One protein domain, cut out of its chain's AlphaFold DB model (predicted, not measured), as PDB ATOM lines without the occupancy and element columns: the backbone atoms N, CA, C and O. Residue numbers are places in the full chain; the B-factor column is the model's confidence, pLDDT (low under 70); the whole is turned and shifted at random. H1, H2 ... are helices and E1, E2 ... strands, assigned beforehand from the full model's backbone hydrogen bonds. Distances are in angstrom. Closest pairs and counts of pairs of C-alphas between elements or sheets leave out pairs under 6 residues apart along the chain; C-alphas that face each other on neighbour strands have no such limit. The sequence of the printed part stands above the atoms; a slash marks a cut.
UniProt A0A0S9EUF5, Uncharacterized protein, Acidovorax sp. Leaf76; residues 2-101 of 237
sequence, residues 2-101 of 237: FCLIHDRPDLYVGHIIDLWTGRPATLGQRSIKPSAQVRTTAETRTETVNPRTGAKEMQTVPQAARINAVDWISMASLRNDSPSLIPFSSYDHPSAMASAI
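AT A GLANCE: This is residues 2 to 101 of the 237 residues of an uncharacterized protein of Acidovorax sp. Leaf76 (UniProt A0A0S9EUF5). Three helices, H2, H3 and H4, make the core, with H4 in the middle and H2 crossing it; the short hairpin E1 and E2 packs on this core beside H2 and H4, and the longer hairpin E3 and E4 reaches out as an arm at one end of the long axis. H1 makes a corner with H2 at the other end, and a long loop after H4 leads to the small helix H5. The printed part has 100 residues, with five named helices and four named strands in the order H1, H2, E1, E2, H3, E3, E4, H4, H5; both sheets are antiparallel pairs, and the class is mixed, helices and strands. It is only just compact, close to loose, with a radius of gyration of the C-alphas of 14.9 A, and its elongated outline spans 51 by 27 by 22 A.

HOW THE PARTS SIT: H1, residues 2 to 7, and H2, residues 9 to 21, touch only at the corner by their link, with the C-alphas of Ile 5 and Tyr 12 closest at 5.3 A. E1, residues 25 to 27, and E2, residues 30 to 32, form an antiparallel hairpin, with N 25 and O 32 at 2.8 A, within hydrogen-bond range. The closest C-alphas of H2 and E1 are those of Asp 18 and Ala 25, 4.9 A apart. H3, residues 36 to 42, is close to H2 but not clearly touching, Trp 20 and Arg 39 having the closest C-alphas at 7.0 A. E3, residues 45 to 49, and E4, residues 56 to 60, form the second antiparallel hairpin, with N 48 and O 57 at 2.8 A, within hydrogen-bond range. H4, residues 69 to 80, touches residues 16 to 20 of H2 about perpendicular at 84 degrees, with the C-alphas of Ile 16 and Ser 74 closest at 6.5 A. H3 and H4 touch, with the C-alphas of Ala 42 and Ala 69 closest at 4.6 A, and run opposite ways at a tilt of 36 degrees, only just steep. H5, residues 97 to 100, touches no helix, but H5 and H4 are near each other, with 6 pairs of C-alphas within 10 A. In H1, H2, H3 and H4 every O i to N i+4 pair is within hydrogen-bond range; H5 is too short for such a pair.

IN THESE COORDINATES: H1 begins at C-alpha 2, (203.679, 204.790, 111.505). H2 measures 18.1 A from first to last C-alpha, H3 10.4 A, E3 12.9 A, E4 13.2 A and H4 16.0 A. H4 begins at C-alpha 69, (216.729, 198.993, 109.874), and H5 ends at C-alpha 100, (205.658, 188.465, 116.441).

THE WHOLE: The C-alphas farthest apart are those of Asp 7 and Arg 52, 52.0 A. The printed part has no cut, and the link from H4 to H5, residues 81 to 96, is long. The mean pLDDT of the printed part is 70.7; residues 34 to 48, 51, 58 to 67 and 80 to 101 are under 70.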
ATOM      1  N   PHE A   2     204.302 203.986 112.574       87.19
ATOM      2  CA  PHE A   2     203.679 204.790 111.505       87.19
ATOM      3  C   PHE A   2     202.782 205.931 112.029       87.19
ATOM      4  O   PHE A   2     202.989 207.081 111.678       87.19
ATOM      5  N   CYS A   3     201.854 205.650 112.949       91.69
ATOM      6  CA  CYS A   3     201.023 206.702 113.554       91.69
ATOM      7  C   CYS A   3     201.863 207.769 114.285       91.69
ATOM      8  O   CYS A   3     201.599 208.957 114.167       91.69
ATOM      9  N   LEU A   4     202.926 207.342 114.979       90.88
ATOM     10  CA  LEU A   4     203.797 208.228 115.755       90.88
ATOM     11  C   LEU A   4     204.598 209.184 114.866       90.88
ATOM     12  O   LEU A   4     204.655 210.363 115.174       90.88
ATOM     13  N   ILE A   5     205.196 208.707 113.767       90.06
ATOM     14  CA  ILE A   5     205.939 209.592 112.854       90.06
ATOM     15  C   ILE A   5     205.014 210.617 112.183       90.06
ATOM     16  O   ILE A   5     205.454 211.720 111.873       90.06
ATOM     17  N   HIS A   6     203.741 210.266 111.974       91.38
ATOM     18  CA  HIS A   6     202.759 211.162 111.370       91.38
ATOM     19  C   HIS A   6     202.250 212.239 112.336       91.38
ATOM     20  O   HIS A   6     202.160 213.394 111.927       91.38
ATOM     21  N   ASP A   7     201.957 211.889 113.589       94.75
ATOM     22  CA  ASP A   7     201.423 212.845 114.570       94.75
ATOM     23  C   ASP A   7     202.525 213.605 115.326       94.75
ATOM     24  O   ASP A   7     202.431 214.812 115.534       94.75
ATOM     25  N   ARG A   8     203.590 212.901 115.726       92.81
ATOM     26  CA  ARG A   8     204.681 213.396 116.581       92.81
ATOM     27  C   ARG A   8     206.050 213.005 116.013       92.81
ATOM     28  O   ARG A   8     206.777 212.200 116.610       92.81
ATOM     29  N   PRO A   9     206.435 213.561 114.846       92.00
ATOM     30  CA  PRO A   9     207.726 213.269 114.222       92.00
ATOM     31  C   PRO A   9     208.911 213.610 115.135       92.00
ATOM     32  O   PRO A   9     209.942 212.946 115.068       92.00
ATOM     33  N   ASP A  10     208.761 214.601 116.015       89.62
ATOM     34  CA  ASP A  10     209.748 214.978 117.026       89.62
ATOM     35  C   ASP A  10     210.026 213.836 118.017       89.62
ATOM     36  O   ASP A  10     211.188 213.474 118.231       89.62
ATOM     37  N   LEU A  11     208.970 213.209 118.551       89.38
ATOM     38  CA  LEU A  11     209.098 212.056 119.444       89.38
ATOM     39  C   LEU A  11     209.631 210.837 118.699       89.38
ATOM     40  O   LEU A  11     210.497 210.132 119.214       89.38
ATOM     41  N   TYR A  12     209.145 210.597 117.479       89.75
ATOM     42  CA  TYR A  12     209.611 209.484 116.658       89.75
ATOM     43  C   TYR A  12     211.119 209.571 116.393       89.75
ATOM     44  O   TYR A  12     211.840 208.610 116.654       89.75
ATOM     45  N   VAL A  13     211.620 210.714 115.914       89.44
ATOM     46  CA  VAL A  13     213.043 210.874 115.577       89.44
ATOM     47  C   VAL A  13     213.924 210.707 116.815       89.44
ATOM     48  O   VAL A  13     214.907 209.967 116.754       89.44
ATOM     49  N   GLY A  14     213.557 211.330 117.941       88.25
ATOM     50  CA  GLY A  14     214.280 211.160 119.205       88.25
ATOM     51  C   GLY A  14     214.324 209.696 119.648       88.25
ATOM     52  O   GLY A  14     215.401 209.163 119.918       88.25
ATOM     53  N   HIS A  15     213.176 209.017 119.599       87.75
ATOM     54  CA  HIS A  15     213.056 207.601 119.928       87.75
ATOM     55  C   HIS A  15     213.980 206.723 119.070       87.75
ATOM     56  O   HIS A  15     214.719 205.896 119.602       87.75
ATOM     57  N   ILE A  16     213.998 206.926 117.747       87.56
ATOM     58  CA  ILE A  16     214.882 206.178 116.839       87.56
ATOM     59  C   ILE A  16     216.358 206.442 117.147       87.56
ATOM     60  O   ILE A  16     217.142 205.493 117.198       87.56
ATOM     61  N   ILE A  17     216.749 207.700 117.365       87.94
ATOM     62  CA  ILE A  17     218.139 208.057 117.683       87.94
ATOM     63  C   ILE A  17     218.576 207.385 118.988       87.94
ATOM     64  O   ILE A  17     219.682 206.841 119.063       87.94
ATOM     65  N   ASP A  18     217.734 207.399 120.017       88.56
ATOM     66  CA  ASP A  18     218.052 206.777 121.301       88.56
ATOM     67  C   ASP A  18     218.208 205.260 121.162       88.56
ATOM     68  O   ASP A  18     219.248 204.724 121.557       88.56
ATOM     69  N   LEU A  19     217.268 204.586 120.485       86.06
ATOM     70  CA  LEU A  19     217.381 203.156 120.189       86.06
ATOM     71  C   LEU A  19     218.670 202.833 119.417       86.06
ATOM     72  O   LEU A  19     219.407 201.915 119.785       86.06
ATOM     73  N   TRP A  20     218.977 203.604 118.372       83.56
ATOM     74  CA  TRP A  20     220.152 203.384 117.526       83.56
ATOM     75  C   TRP A  20     221.462 203.580 118.291       83.56
ATOM     76  O   TRP A  20     222.401 202.796 118.166       83.56
ATOM     77  N   THR A  21     221.511 204.598 119.150       83.88
ATOM     78  CA  THR A  21     222.677 204.894 119.996       83.88
ATOM     79  C   THR A  21     222.777 203.986 121.226       83.88
ATOM     80  O   THR A  21     223.733 204.092 121.993       83.88
ATOM     81  N   GLY A  22     221.827 203.061 121.418       75.94
ATOM     82  CA  GLY A  22     221.784 202.157 122.567       75.94
ATOM     83  C   GLY A  22     221.439 202.845 123.885       75.94
ATOM     84  O   GLY A  22     221.683 202.275 124.951       75.94
ATOM     85  N   ARG A  23     220.904 204.067 123.823       81.12
ATOM     86  CA  ARG A  23     220.374 204.775 124.985       81.12
ATOM     87  C   ARG A  23     218.949 204.281 125.267       81.12
ATOM     88  O   ARG A  23     218.281 203.789 124.358       81.12
ATOM     89  N   PRO A  24     218.474 204.359 126.521       80.81
ATOM     90  CA  PRO A  24     217.065 204.124 126.806       80.81
ATOM     91  C   PRO A  24     216.230 205.125 126.004       80.81
ATOM     92  O   PRO A  24     216.448 206.328 126.127       80.81
ATOM     93  N   ALA A  25     215.325 204.625 125.171       84.06
ATOM     94  CA  ALA A  25     214.456 205.441 124.341       84.06
ATOM     95  C   ALA A  25     213.109 205.606 125.036       84.06
ATOM     96  O   ALA A  25     212.435 204.620 125.339       84.06
ATOM     97  N   THR A  26     212.696 206.844 125.270       81.50
ATOM     98  CA  THR A  26     211.390 207.109 125.868       81.50
ATOM     99  C   THR A  26     210.313 207.121 124.790       81.50
ATOM    100  O   THR A  26     210.481 207.720 123.729       81.50
ATOM    101  N   LEU A  27     209.205 206.436 125.051       79.62
ATOM    102  CA  LEU A  27     207.981 206.517 124.270       79.62
ATOM    103  C   LEU A  27     206.839 206.801 125.243       79.62
ATOM    104  O   LEU A  27     206.340 205.888 125.900       79.62
ATOM    105  N   GLY A  28     206.496 208.083 125.372       79.12
ATOM    106  CA  GLY A  28     205.544 208.550 126.374       79.12
ATOM    107  C   GLY A  28     205.992 208.195 127.794       79.12
ATOM    108  O   GLY A  28     207.083 208.601 128.191       79.12
ATOM    109  N   GLN A  29     205.205 207.428 128.552       76.44
ATOM    110  CA  GLN A  29     205.563 207.057 129.935       76.44
ATOM    111  C   GLN A  29     206.569 205.896 130.039       76.44
ATOM    112  O   GLN A  29     207.055 205.579 131.130       76.44
ATOM    113  N   ARG A  30     206.938 205.267 128.916       73.75
ATOM    114  CA  ARG A  30     207.755 204.050 128.898       73.75
ATOM    115  C   ARG A  30     209.194 204.299 128.460       73.75
ATOM    116  O   ARG A  30     209.443 204.963 127.460       73.75
ATOM    117  N   SER A  31     210.146 203.688 129.165       80.19
ATOM    118  CA  SER A  31     211.565 203.652 128.786       80.19
ATOM    119  C   SER A  31     211.901 202.309 128.137       80.19
ATOM    120  O   SER A  31     212.090 201.319 128.837       80.19
ATOM    121  N   ILE A  32     212.062 202.299 126.820       77.88
ATOM    122  CA  ILE A  32     212.374 201.118 126.016       77.88
ATOM    123  C   ILE A  32     213.892 200.976 125.882       77.88
ATOM    124  O   ILE A  32     214.584 201.917 125.491       77.88
ATOM    125  N   LYS A  33     214.432 199.787 126.165       71.75
ATOM    126  CA  LYS A  33     215.844 199.471 125.900       71.75
ATOM    127  C   LYS A  33     215.953 198.427 124.787       71.75
ATOM    128  O   LYS A  33     215.414 197.332 124.948       71.75
ATOM    129  N   PRO A  34     216.659 198.713 123.678       67.50
ATOM    130  CA  PRO A  34     216.888 197.711 122.649       67.50
ATOM    131  C   PRO A  34     217.800 196.614 123.207       67.50
ATOM    132  O   PRO A  34     218.790 196.902 123.889       67.50
ATOM    133  N   SER A  35     217.507 195.350 122.899       66.69
ATOM    134  CA  SER A  35     218.456 194.274 123.186       66.69
ATOM    135  C   SER A  35     219.712 194.449 122.320       66.69
ATOM    136  O   SER A  35     219.693 195.094 121.264       66.69
ATOM    137  N   ALA A  36     220.837 193.872 122.753       64.75
ATOM    138  CA  ALA A  36     222.054 193.880 121.942       64.75
ATOM    139  C   ALA A  36     221.820 193.223 120.569       64.75
ATOM    140  O   ALA A  36     222.322 193.728 119.569       64.75
ATOM    141  N   GLN A  37     220.995 192.171 120.521       63.75
ATOM    142  CA  GLN A  37     220.688 191.436 119.296       63.75
ATOM    143  C   GLN A  37     219.768 192.199 118.331       63.75
ATOM    144  O   GLN A  37     219.965 192.113 117.121       63.75
ATOM    145  N   VAL A  38     218.818 193.008 118.822       67.31
ATOM    146  CA  VAL A  38     217.975 193.860 117.960       67.31
ATOM    147  C   VAL A  38     218.813 194.893 117.201       67.31
ATOM    148  O   VAL A  38     218.567 195.121 116.018       67.31
ATOM    149  N   ARG A  39     219.844 195.466 117.834       64.75
ATOM    150  CA  ARG A  39     220.770 196.397 117.161       64.75
ATOM    151  C   ARG A  39     221.603 195.697 116.088       64.75
ATOM    152  O   ARG A  39     221.687 196.190 114.971       64.75
ATOM    153  N   THR A  40     222.150 194.522 116.401       57.97
ATOM    154  CA  THR A  40     223.002 193.773 115.463       57.97
ATOM    155  C   THR A  40     222.236 193.111 114.326       57.97
ATOM    156  O   THR A  40     222.862 192.748 113.351       57.97
ATOM    157  N   THR A  41     220.919 192.907 114.442       56.06
ATOM    158  CA  THR A  41     220.076 192.350 113.363       56.06
ATOM    159  C   THR A  41     219.396 193.422 112.511       56.06
ATOM    160  O   THR A  41     218.975 193.127 111.393       56.06
ATOM    161  N   ALA A  42     219.325 194.666 113.008       52.97
ATOM    162  CA  ALA A  42     219.084 195.850 112.177       52.97
ATOM    163  C   ALA A  42     220.219 196.015 111.155       52.97
ATOM    164  O   ALA A  42     220.006 196.374 109.997       52.97
ATOM    165  N   GLU A  43     221.439 195.714 111.600       53.22
ATOM    166  CA  GLU A  43     222.577 195.451 110.739       53.22
ATOM    167  C   GLU A  43     222.336 194.078 110.102       53.22
ATOM    168  O   GLU A  43     222.078 193.088 110.769       53.22
ATOM    169  N   THR A  44     222.321 193.990 108.782       56.34
ATOM    170  CA  THR A  44     221.791 192.833 108.040       56.34
ATOM    171  C   THR A  44     222.603 191.539 108.188       56.34
ATOM    172  O   THR A  44     222.443 190.634 107.371       56.34
ATOM    173  N   ARG A  45     223.488 191.426 109.187       59.47
ATOM    174  CA  ARG A  45     224.484 190.367 109.340       59.47
ATOM    175  C   ARG A  45     224.404 189.702 110.711       59.47
ATOM    176  O   ARG A  45     224.325 190.367 111.732       59.47
ATOM    177  N   THR A  46     224.491 188.379 110.726       60.72
ATOM    178  CA  THR A  46     224.615 187.582 111.948       60.72
ATOM    179  C   THR A  46     225.926 186.803 111.936       60.72
ATOM    180  O   THR A  46     226.388 186.369 110.877       60.72
ATOM    181  N   GLU A  47     226.546 186.639 113.104       67.00
ATOM    182  CA  GLU A  47     227.732 185.799 113.254       67.00
ATOM    183  C   GLU A  47     227.300 184.329 113.267       67.00
ATOM    184  O   GLU A  47     226.526 183.884 114.113       67.00
ATOM    185  N   THR A  48     227.812 183.564 112.312       68.50
ATOM    186  CA  THR A  48     227.630 182.116 112.219       68.50
ATOM    187  C   THR A  48     228.977 181.433 112.387       68.50
ATOM    188  O   THR A  48     230.018 182.001 112.058       68.50
ATOM    189  N   VAL A  49     228.978 180.212 112.915       76.12
ATOM    190  CA  VAL A  49     230.196 179.401 112.999       76.12
ATOM    191  C   VAL A  49     230.182 178.413 111.849       76.12
ATOM    192  O   VAL A  49     229.248 177.621 111.717       76.12
ATOM    193  N   ASN A  50     231.222 178.446 111.022       76.31
ATOM    194  CA  ASN A  50     231.401 177.477 109.957       76.31
ATOM    195  C   ASN A  50     231.589 176.078 110.578       76.31
ATOM    196  O   ASN A  50     232.580 175.846 111.275       76.31
ATOM    197  N   PRO A  51     230.683 175.117 110.327       67.38
ATOM    198  CA  PRO A  51     230.704 173.824 111.009       67.38
ATOM    199  C   PRO A  51     231.885 172.935 110.597       67.38
ATOM    200  O   PRO A  51     232.148 171.935 111.258       67.38
ATOM    201  N   ARG A  52     232.602 173.270 109.513       75.94
ATOM    202  CA  ARG A  52     233.785 172.524 109.056       75.94
ATOM    203  C   ARG A  52     235.098 173.109 109.560       75.94
ATOM    204  O   ARG A  52     236.053 172.360 109.730       75.94
ATOM    205  N   THR A  53     235.170 174.425 109.751       84.56
ATOM    206  CA  THR A  53     236.427 175.124 110.076       84.56
ATOM    207  C   THR A  53     236.434 175.749 111.468       84.56
ATOM    208  O   THR A  53     237.492 176.145 111.945       84.56
ATOM    209  N   GLY A  54     235.273 175.867 112.121       81.50
ATOM    210  CA  GLY A  54     235.115 176.576 113.393       81.50
ATOM    211  C   GLY A  54     235.281 178.097 113.285       81.50
ATOM    212  O   GLY A  54     235.229 178.788 114.301       81.50
ATOM    213  N   ALA A  55     235.483 178.635 112.078       82.38
ATOM    214  CA  ALA A  55     235.657 180.064 111.860       82.38
ATOM    215  C   ALA A  55     234.334 180.817 112.052       82.38
ATOM    216  O   ALA A  55     233.274 180.350 111.631       82.38
ATOM    217  N   LYS A  56     234.413 182.000 112.666       80.56
ATOM    218  CA  LYS A  56     233.299 182.947 112.750       80.56
ATOM    219  C   LYS A  56     233.152 183.665 111.410       80.56
ATOM    220  O   LYS A  56     234.103 184.279 110.934       80.56
ATOM    221  N   GLU A  57     231.966 183.606 110.824       76.56
ATOM    222  CA  GLU A  57     231.623 184.254 109.560       76.56
ATOM    223  C   GLU A  57     230.389 185.141 109.745       76.56
ATOM    224  O   GLU A  57     229.365 184.709 110.275       76.56
ATOM    225  N   MET A  58     230.472 186.383 109.269       69.62
ATOM    226  CA  MET A  58     229.323 187.283 109.173       69.62
ATOM    227  C   MET A  58     228.490 186.904 107.947       69.62
ATOM    228  O   MET A  58     228.934 187.104 106.817       69.62
ATOM    229  N   GLN A  59     227.278 186.392 108.157       62.59
ATOM    230  CA  GLN A  59     226.341 186.067 107.081       62.59
ATOM    231  C   GLN A  59     225.194 187.063 107.024       62.59
ATOM    232  O   GLN A  59     224.611 187.406 108.050       62.59
ATOM    233  N   THR A  60     224.833 187.490 105.813       59.78
ATOM    234  CA  THR A  60     223.636 188.303 105.601       59.78
ATOM    235  C   THR A  60     222.395 187.472 105.904       59.78
ATOM    236  O   THR A  60     222.211 186.417 105.298       59.78
ATOM    237  N   VAL A  61     221.524 187.936 106.799       59.22
ATOM    238  CA  VAL A  61     220.265 187.241 107.101       59.22
ATOM    239  C   VAL A  61     219.305 187.455 105.919       59.22
ATOM    240  O   VAL A  61     218.876 188.590 105.693       59.22
ATOM    241  N   PRO A  62     218.930 186.408 105.153       53.16
ATOM    242  CA  PRO A  62     218.195 186.576 103.895       53.16
ATOM    243  C   PRO A  62     216.832 187.269 104.045       53.16
ATOM    244  O   PRO A  62     216.398 187.959 103.126       53.16
ATOM    245  N   GLN A  63     216.165 187.114 105.200       52.69
ATOM    246  CA  GLN A  63     214.930 187.842 105.522       52.69
ATOM    247  C   GLN A  63     215.169 189.251 106.106       52.69
ATOM    248  O   GLN A  63     214.316 190.112 105.926       52.69
ATOM    249  N   ALA A  64     216.308 189.519 106.763       52.22
ATOM    250  CA  ALA A  64     216.605 190.832 107.363       52.22
ATOM    251  C   ALA A  64     217.026 191.878 106.328       52.22
ATOM    252  O   ALA A  64     216.793 193.064 106.518       52.22
ATOM    253  N   ALA A  65     217.593 191.443 105.197       53.31
ATOM    254  CA  ALA A  65     217.907 192.320 104.066       53.31
ATOM    255  C   ALA A  65     216.668 192.999 103.443       53.31
ATOM    256  O   ALA A  65     216.822 193.801 102.526       53.31
ATOM    257  N   ARG A  66     215.465 192.644 103.919       59.69
ATOM    258  CA  ARG A  66     214.163 193.114 103.451       59.69
ATOM    259  C   ARG A  66     213.314 193.765 104.551       59.69
ATOM    260  O   ARG A  66     212.090 193.658 104.533       59.69
ATOM    261  N   ILE A  67     213.930 194.311 105.592       62.47
ATOM    262  CA  ILE A  67     213.232 195.160 106.559       62.47
ATOM    263  C   ILE A  67     214.118 196.379 106.765       62.47
ATOM    264  O   ILE A  67     215.297 196.238 107.095       62.47
ATOM    265  N   ASN A  68     213.567 197.581 106.590       72.56
ATOM    266  CA  ASN A  68     214.297 198.806 106.898       72.56
ATOM    267  C   ASN A  68     214.811 198.764 108.351       72.56
ATOM    268  O   ASN A  68     214.054 198.477 109.277       72.56
ATOM    269  N   ALA A  69     216.093 199.076 108.560       74.00
ATOM    270  CA  ALA A  69     216.729 198.993 109.874       74.00
ATOM    271  C   ALA A  69     216.032 199.859 110.945       74.00
ATOM    272  O   ALA A  69     215.976 199.464 112.110       74.00
ATOM    273  N   VAL A  70     215.454 201.002 110.555       77.81
ATOM    274  CA  VAL A  70     214.670 201.887 111.436       77.81
ATOM    275  C   VAL A  70     213.335 201.241 111.825       77.81
ATOM    276  O   VAL A  70     212.930 201.272 112.991       77.81
ATOM    277  N   ASP A  71     212.658 200.604 110.874       74.81
ATOM    278  CA  ASP A  71     211.412 199.884 111.141       74.81
ATOM    279  C   ASP A  71     211.656 198.646 112.010       74.81
ATOM    280  O   ASP A  71     210.867 198.347 112.905       74.81
ATOM    281  N   TRP A  72     212.769 197.944 111.783       76.00
ATOM    282  CA  TRP A  72     213.185 196.818 112.612       76.00
ATOM    283  C   TRP A  72     213.480 197.256 114.046       76.00
ATOM    284  O   TRP A  72     212.843 196.760 114.976       76.00
ATOM    285  N   ILE A  73     214.408 198.202 114.236       78.81
ATOM    286  CA  ILE A  73     214.856 198.589 115.577       78.81
ATOM    287  C   ILE A  73     213.701 199.161 116.401       78.81
ATOM    288  O   ILE A  73     213.588 198.844 117.582       78.81
ATOM    289  N   SER A  74     212.802 199.933 115.789       79.31
ATOM    290  CA  SER A  74     211.654 200.517 116.484       79.31
ATOM    291  C   SER A  74     210.634 199.468 116.924       79.31
ATOM    292  O   SER A  74     210.267 199.414 118.099       79.31
ATOM    293  N   MET A  75     210.205 198.588 116.016       76.50
ATOM    294  CA  MET A  75     209.190 197.578 116.319       76.50
ATOM    295  C   MET A  75     209.722 196.464 117.218       76.50
ATOM    296  O   MET A  75     209.043 196.086 118.174       76.50
ATOM    297  N   ALA A  76     210.931 195.960 116.958       74.56
ATOM    298  CA  ALA A  76     211.532 194.901 117.762       74.56
ATOM    299  C   ALA A  76     211.846 195.375 119.190       74.56
ATOM    300  O   ALA A  76     211.627 194.632 120.147       74.56
ATOM    301  N   SER A  77     212.264 196.634 119.364       77.00
ATOM    302  CA  SER A  77     212.485 197.197 120.703       77.00
ATOM    303  C   SER A  77     211.173 197.410 121.459       77.00
ATOM    304  O   SER A  77     211.062 196.997 122.613       77.00
ATOM    305  N   LEU A  78     210.146 197.977 120.810       76.75
ATOM    306  CA  LEU A  78     208.819 198.149 121.419       76.75
ATOM    307  C   LEU A  78     208.229 196.804 121.873       76.75
ATOM    308  O   LEU A  78     207.663 196.694 122.967       76.75
ATOM    309  N   ARG A  79     208.409 195.776 121.040       73.25
ATOM    310  CA  ARG A  79     208.017 194.389 121.288       73.25
ATOM    311  C   ARG A  79     208.721 193.803 122.509       73.25
ATOM    312  O   ARG A  79     208.038 193.408 123.449       73.25
ATOM    313  N   ASN A  80     210.053 193.756 122.488       68.81
ATOM    314  CA  ASN A  80     210.867 193.089 123.507       68.81
ATOM    315  C   ASN A  80     210.640 193.631 124.915       68.81
ATOM    316  O   ASN A  80     210.725 192.889 125.885       68.81
ATOM    317  N   ASP A  81     210.334 194.916 125.021       67.12
ATOM    318  CA  ASP A  81     210.187 195.582 126.307       67.12
ATOM    319  C   ASP A  81     208.722 195.570 126.817       67.12
ATOM    320  O   ASP A  81     208.404 196.222 127.805       67.12
ATOM    321  N   SER A  82     207.785 194.892 126.132       62.88
ATOM    322  CA  SER A  82     206.365 194.896 126.524       62.88
ATOM    323  C   SER A  82     206.106 193.905 127.669       62.88
ATOM    324  O   SER A  82     206.105 192.696 127.428       62.88
ATOM    325  N   PRO A  83     205.817 194.376 128.898       53.38
ATOM    326  CA  PRO A  83     205.859 193.554 130.115       53.38
ATOM    327  C   PRO A  83     204.751 192.498 130.211       53.38
ATOM    328  O   PRO A  83     204.815 191.601 131.047       53.38
ATOM    329  N   SER A  84     203.721 192.598 129.373       52.81
ATOM    330  CA  SER A  84     202.577 191.692 129.357       52.81
ATOM    331  C   SER A  84     202.639 190.648 128.232       52.81
ATOM    332  O   SER A  84     201.793 189.756 128.204       52.81
ATOM    333  N   LEU A  85     203.651 190.690 127.349       56.56
ATOM    334  CA  LEU A  85     203.940 189.594 126.418       56.56
ATOM    335  C   LEU A  85     204.539 188.406 127.190       56.56
ATOM    336  O   LEU A  85     205.432 188.574 128.014       56.56
ATOM    337  N   ILE A  86     204.038 187.192 126.922       48.41
ATOM    338  CA  ILE A  86     204.526 185.948 127.542       48.41
ATOM    339  C   ILE A  86     206.064 185.869 127.394       48.41
ATOM    340  O   ILE A  86     206.558 186.058 126.281       48.41
ATOM    341  N   PRO A  87     206.821 185.526 128.457       44.88
ATOM    342  CA  PRO A  87     208.291 185.601 128.517       44.88
ATOM    343  C   PRO A  87     209.049 184.613 127.607       44.88
ATOM    344  O   PRO A  87     210.265 184.487 127.714       44.88
ATOM    345  N   PHE A  88     208.368 183.896 126.711       42.62
ATOM    346  CA  PHE A  88     208.949 182.790 125.941       42.62
ATOM    347  C   PHE A  88     209.342 183.136 124.510       42.62
ATOM    348  O   PHE A  88     209.373 182.253 123.654       42.62
ATOM    349  N   SER A  89     209.718 184.388 124.247       50.66
ATOM    350  CA  SER A  89     210.564 184.660 123.090       50.66
ATOM    351  C   SER A  89     211.119 186.070 123.069       50.66
ATOM    352  O   SER A  89     210.375 187.031 122.869       50.66
ATOM    353  N   SER A  90     212.436 186.172 123.162       55.47
ATOM    354  CA  SER A  90     213.175 187.307 122.628       55.47
ATOM    355  C   SER A  90     212.835 187.479 121.143       55.47
ATOM    356  O   SER A  90     213.077 186.574 120.339       55.47
ATOM    357  N   TYR A  91     212.291 188.630 120.754       57.50
ATOM    358  CA  TYR A  91     212.145 189.024 119.351       57.50
ATOM    359  C   TYR A  91     213.447 189.666 118.856       57.50
ATOM    360  O   TYR A  91     213.496 190.777 118.339       57.50
ATOM    361  N   ASP A  92     214.535 188.938 119.073       61.72
ATOM    362  CA  ASP A  92     215.900 189.388 118.830       61.72
ATOM    363  C   ASP A  92     216.379 189.064 117.410       61.72
ATOM    364  O   ASP A  92     217.496 189.416 117.034       61.72
ATOM    365  N   HIS A  93     215.535 188.398 116.611       60.06
ATOM    366  CA  HIS A  93     215.856 188.005 115.246       60.06
ATOM    367  C   HIS A  93     214.638 188.107 114.303       60.06
ATOM    368  O   HIS A  93     213.546 187.665 114.674       60.06
ATOM    369  N   PRO A  94     214.802 188.593 113.055       55.19
ATOM    370  CA  PRO A  94     213.706 188.758 112.085       55.19
ATOM    371  C   PRO A  94     212.944 187.480 111.722       55.19
ATOM    372  O   PRO A  94     211.796 187.536 111.289       55.19
ATOM    373  N   SER A  95     213.555 186.310 111.920       56.91
ATOM    374  CA  SER A  95     212.911 185.009 111.690       56.91
ATOM    375  C   SER A  95     212.035 184.519 112.853       56.91
ATOM    376  O   SER A  95     211.407 183.467 112.729       56.91
ATOM    377  N   ALA A  96     211.953 185.250 113.972       55.72
ATOM    378  CA  ALA A  96     211.165 184.873 115.149       55.72
ATOM    379  C   ALA A  96     209.648 185.110 114.947       55.72
ATOM    380  O   ALA A  96     208.983 185.763 115.743       55.72
ATOM    381  N   MET A  97     209.063 184.596 113.861       54.66
ATOM    382  CA  MET A  97     207.696 184.925 113.420       54.66
ATOM    383  C   MET A  97     206.603 184.561 114.443       54.66
ATOM    384  O   MET A  97     205.660 185.327 114.631       54.66
ATOM    385  N   ALA A  98     206.730 183.432 115.152       49.06
ATOM    386  CA  ALA A  98     205.782 183.035 116.207       49.06
ATOM    387  C   ALA A  98     205.768 184.031 117.383       49.06
ATOM    388  O   ALA A  98     204.744 184.289 118.012       49.06
ATOM    389  N   SER A  99     206.918 184.651 117.613       50.53
ATOM    390  CA  SER A  99     207.189 185.650 118.636       50.53
ATOM    391  C   SER A  99     206.734 187.050 118.239       50.53
ATOM    392  O   SER A  99     206.878 187.952 119.060       50.53
ATOM    393  N   ALA A 100     206.175 187.221 117.027       54.38
ATOM    394  CA  ALA A 100     205.658 188.465 116.441       54.38
ATOM    395  C   ALA A 100     204.120 188.624 116.532       54.38
ATOM    396  O   ALA A 100     203.570 189.630 116.082       54.38
ATOM    397  N   ILE A 101     203.392 187.702 117.173       63.53
ATOM    398  CA  ILE A 101     201.935 187.821 117.374       63.53
ATOM    399  C   ILE A 101     201.598 188.938 118.381       63.53
ATOM    400  O   ILE A 101     201.775 188.766 119.586       63.53
TER     401      ILE A 101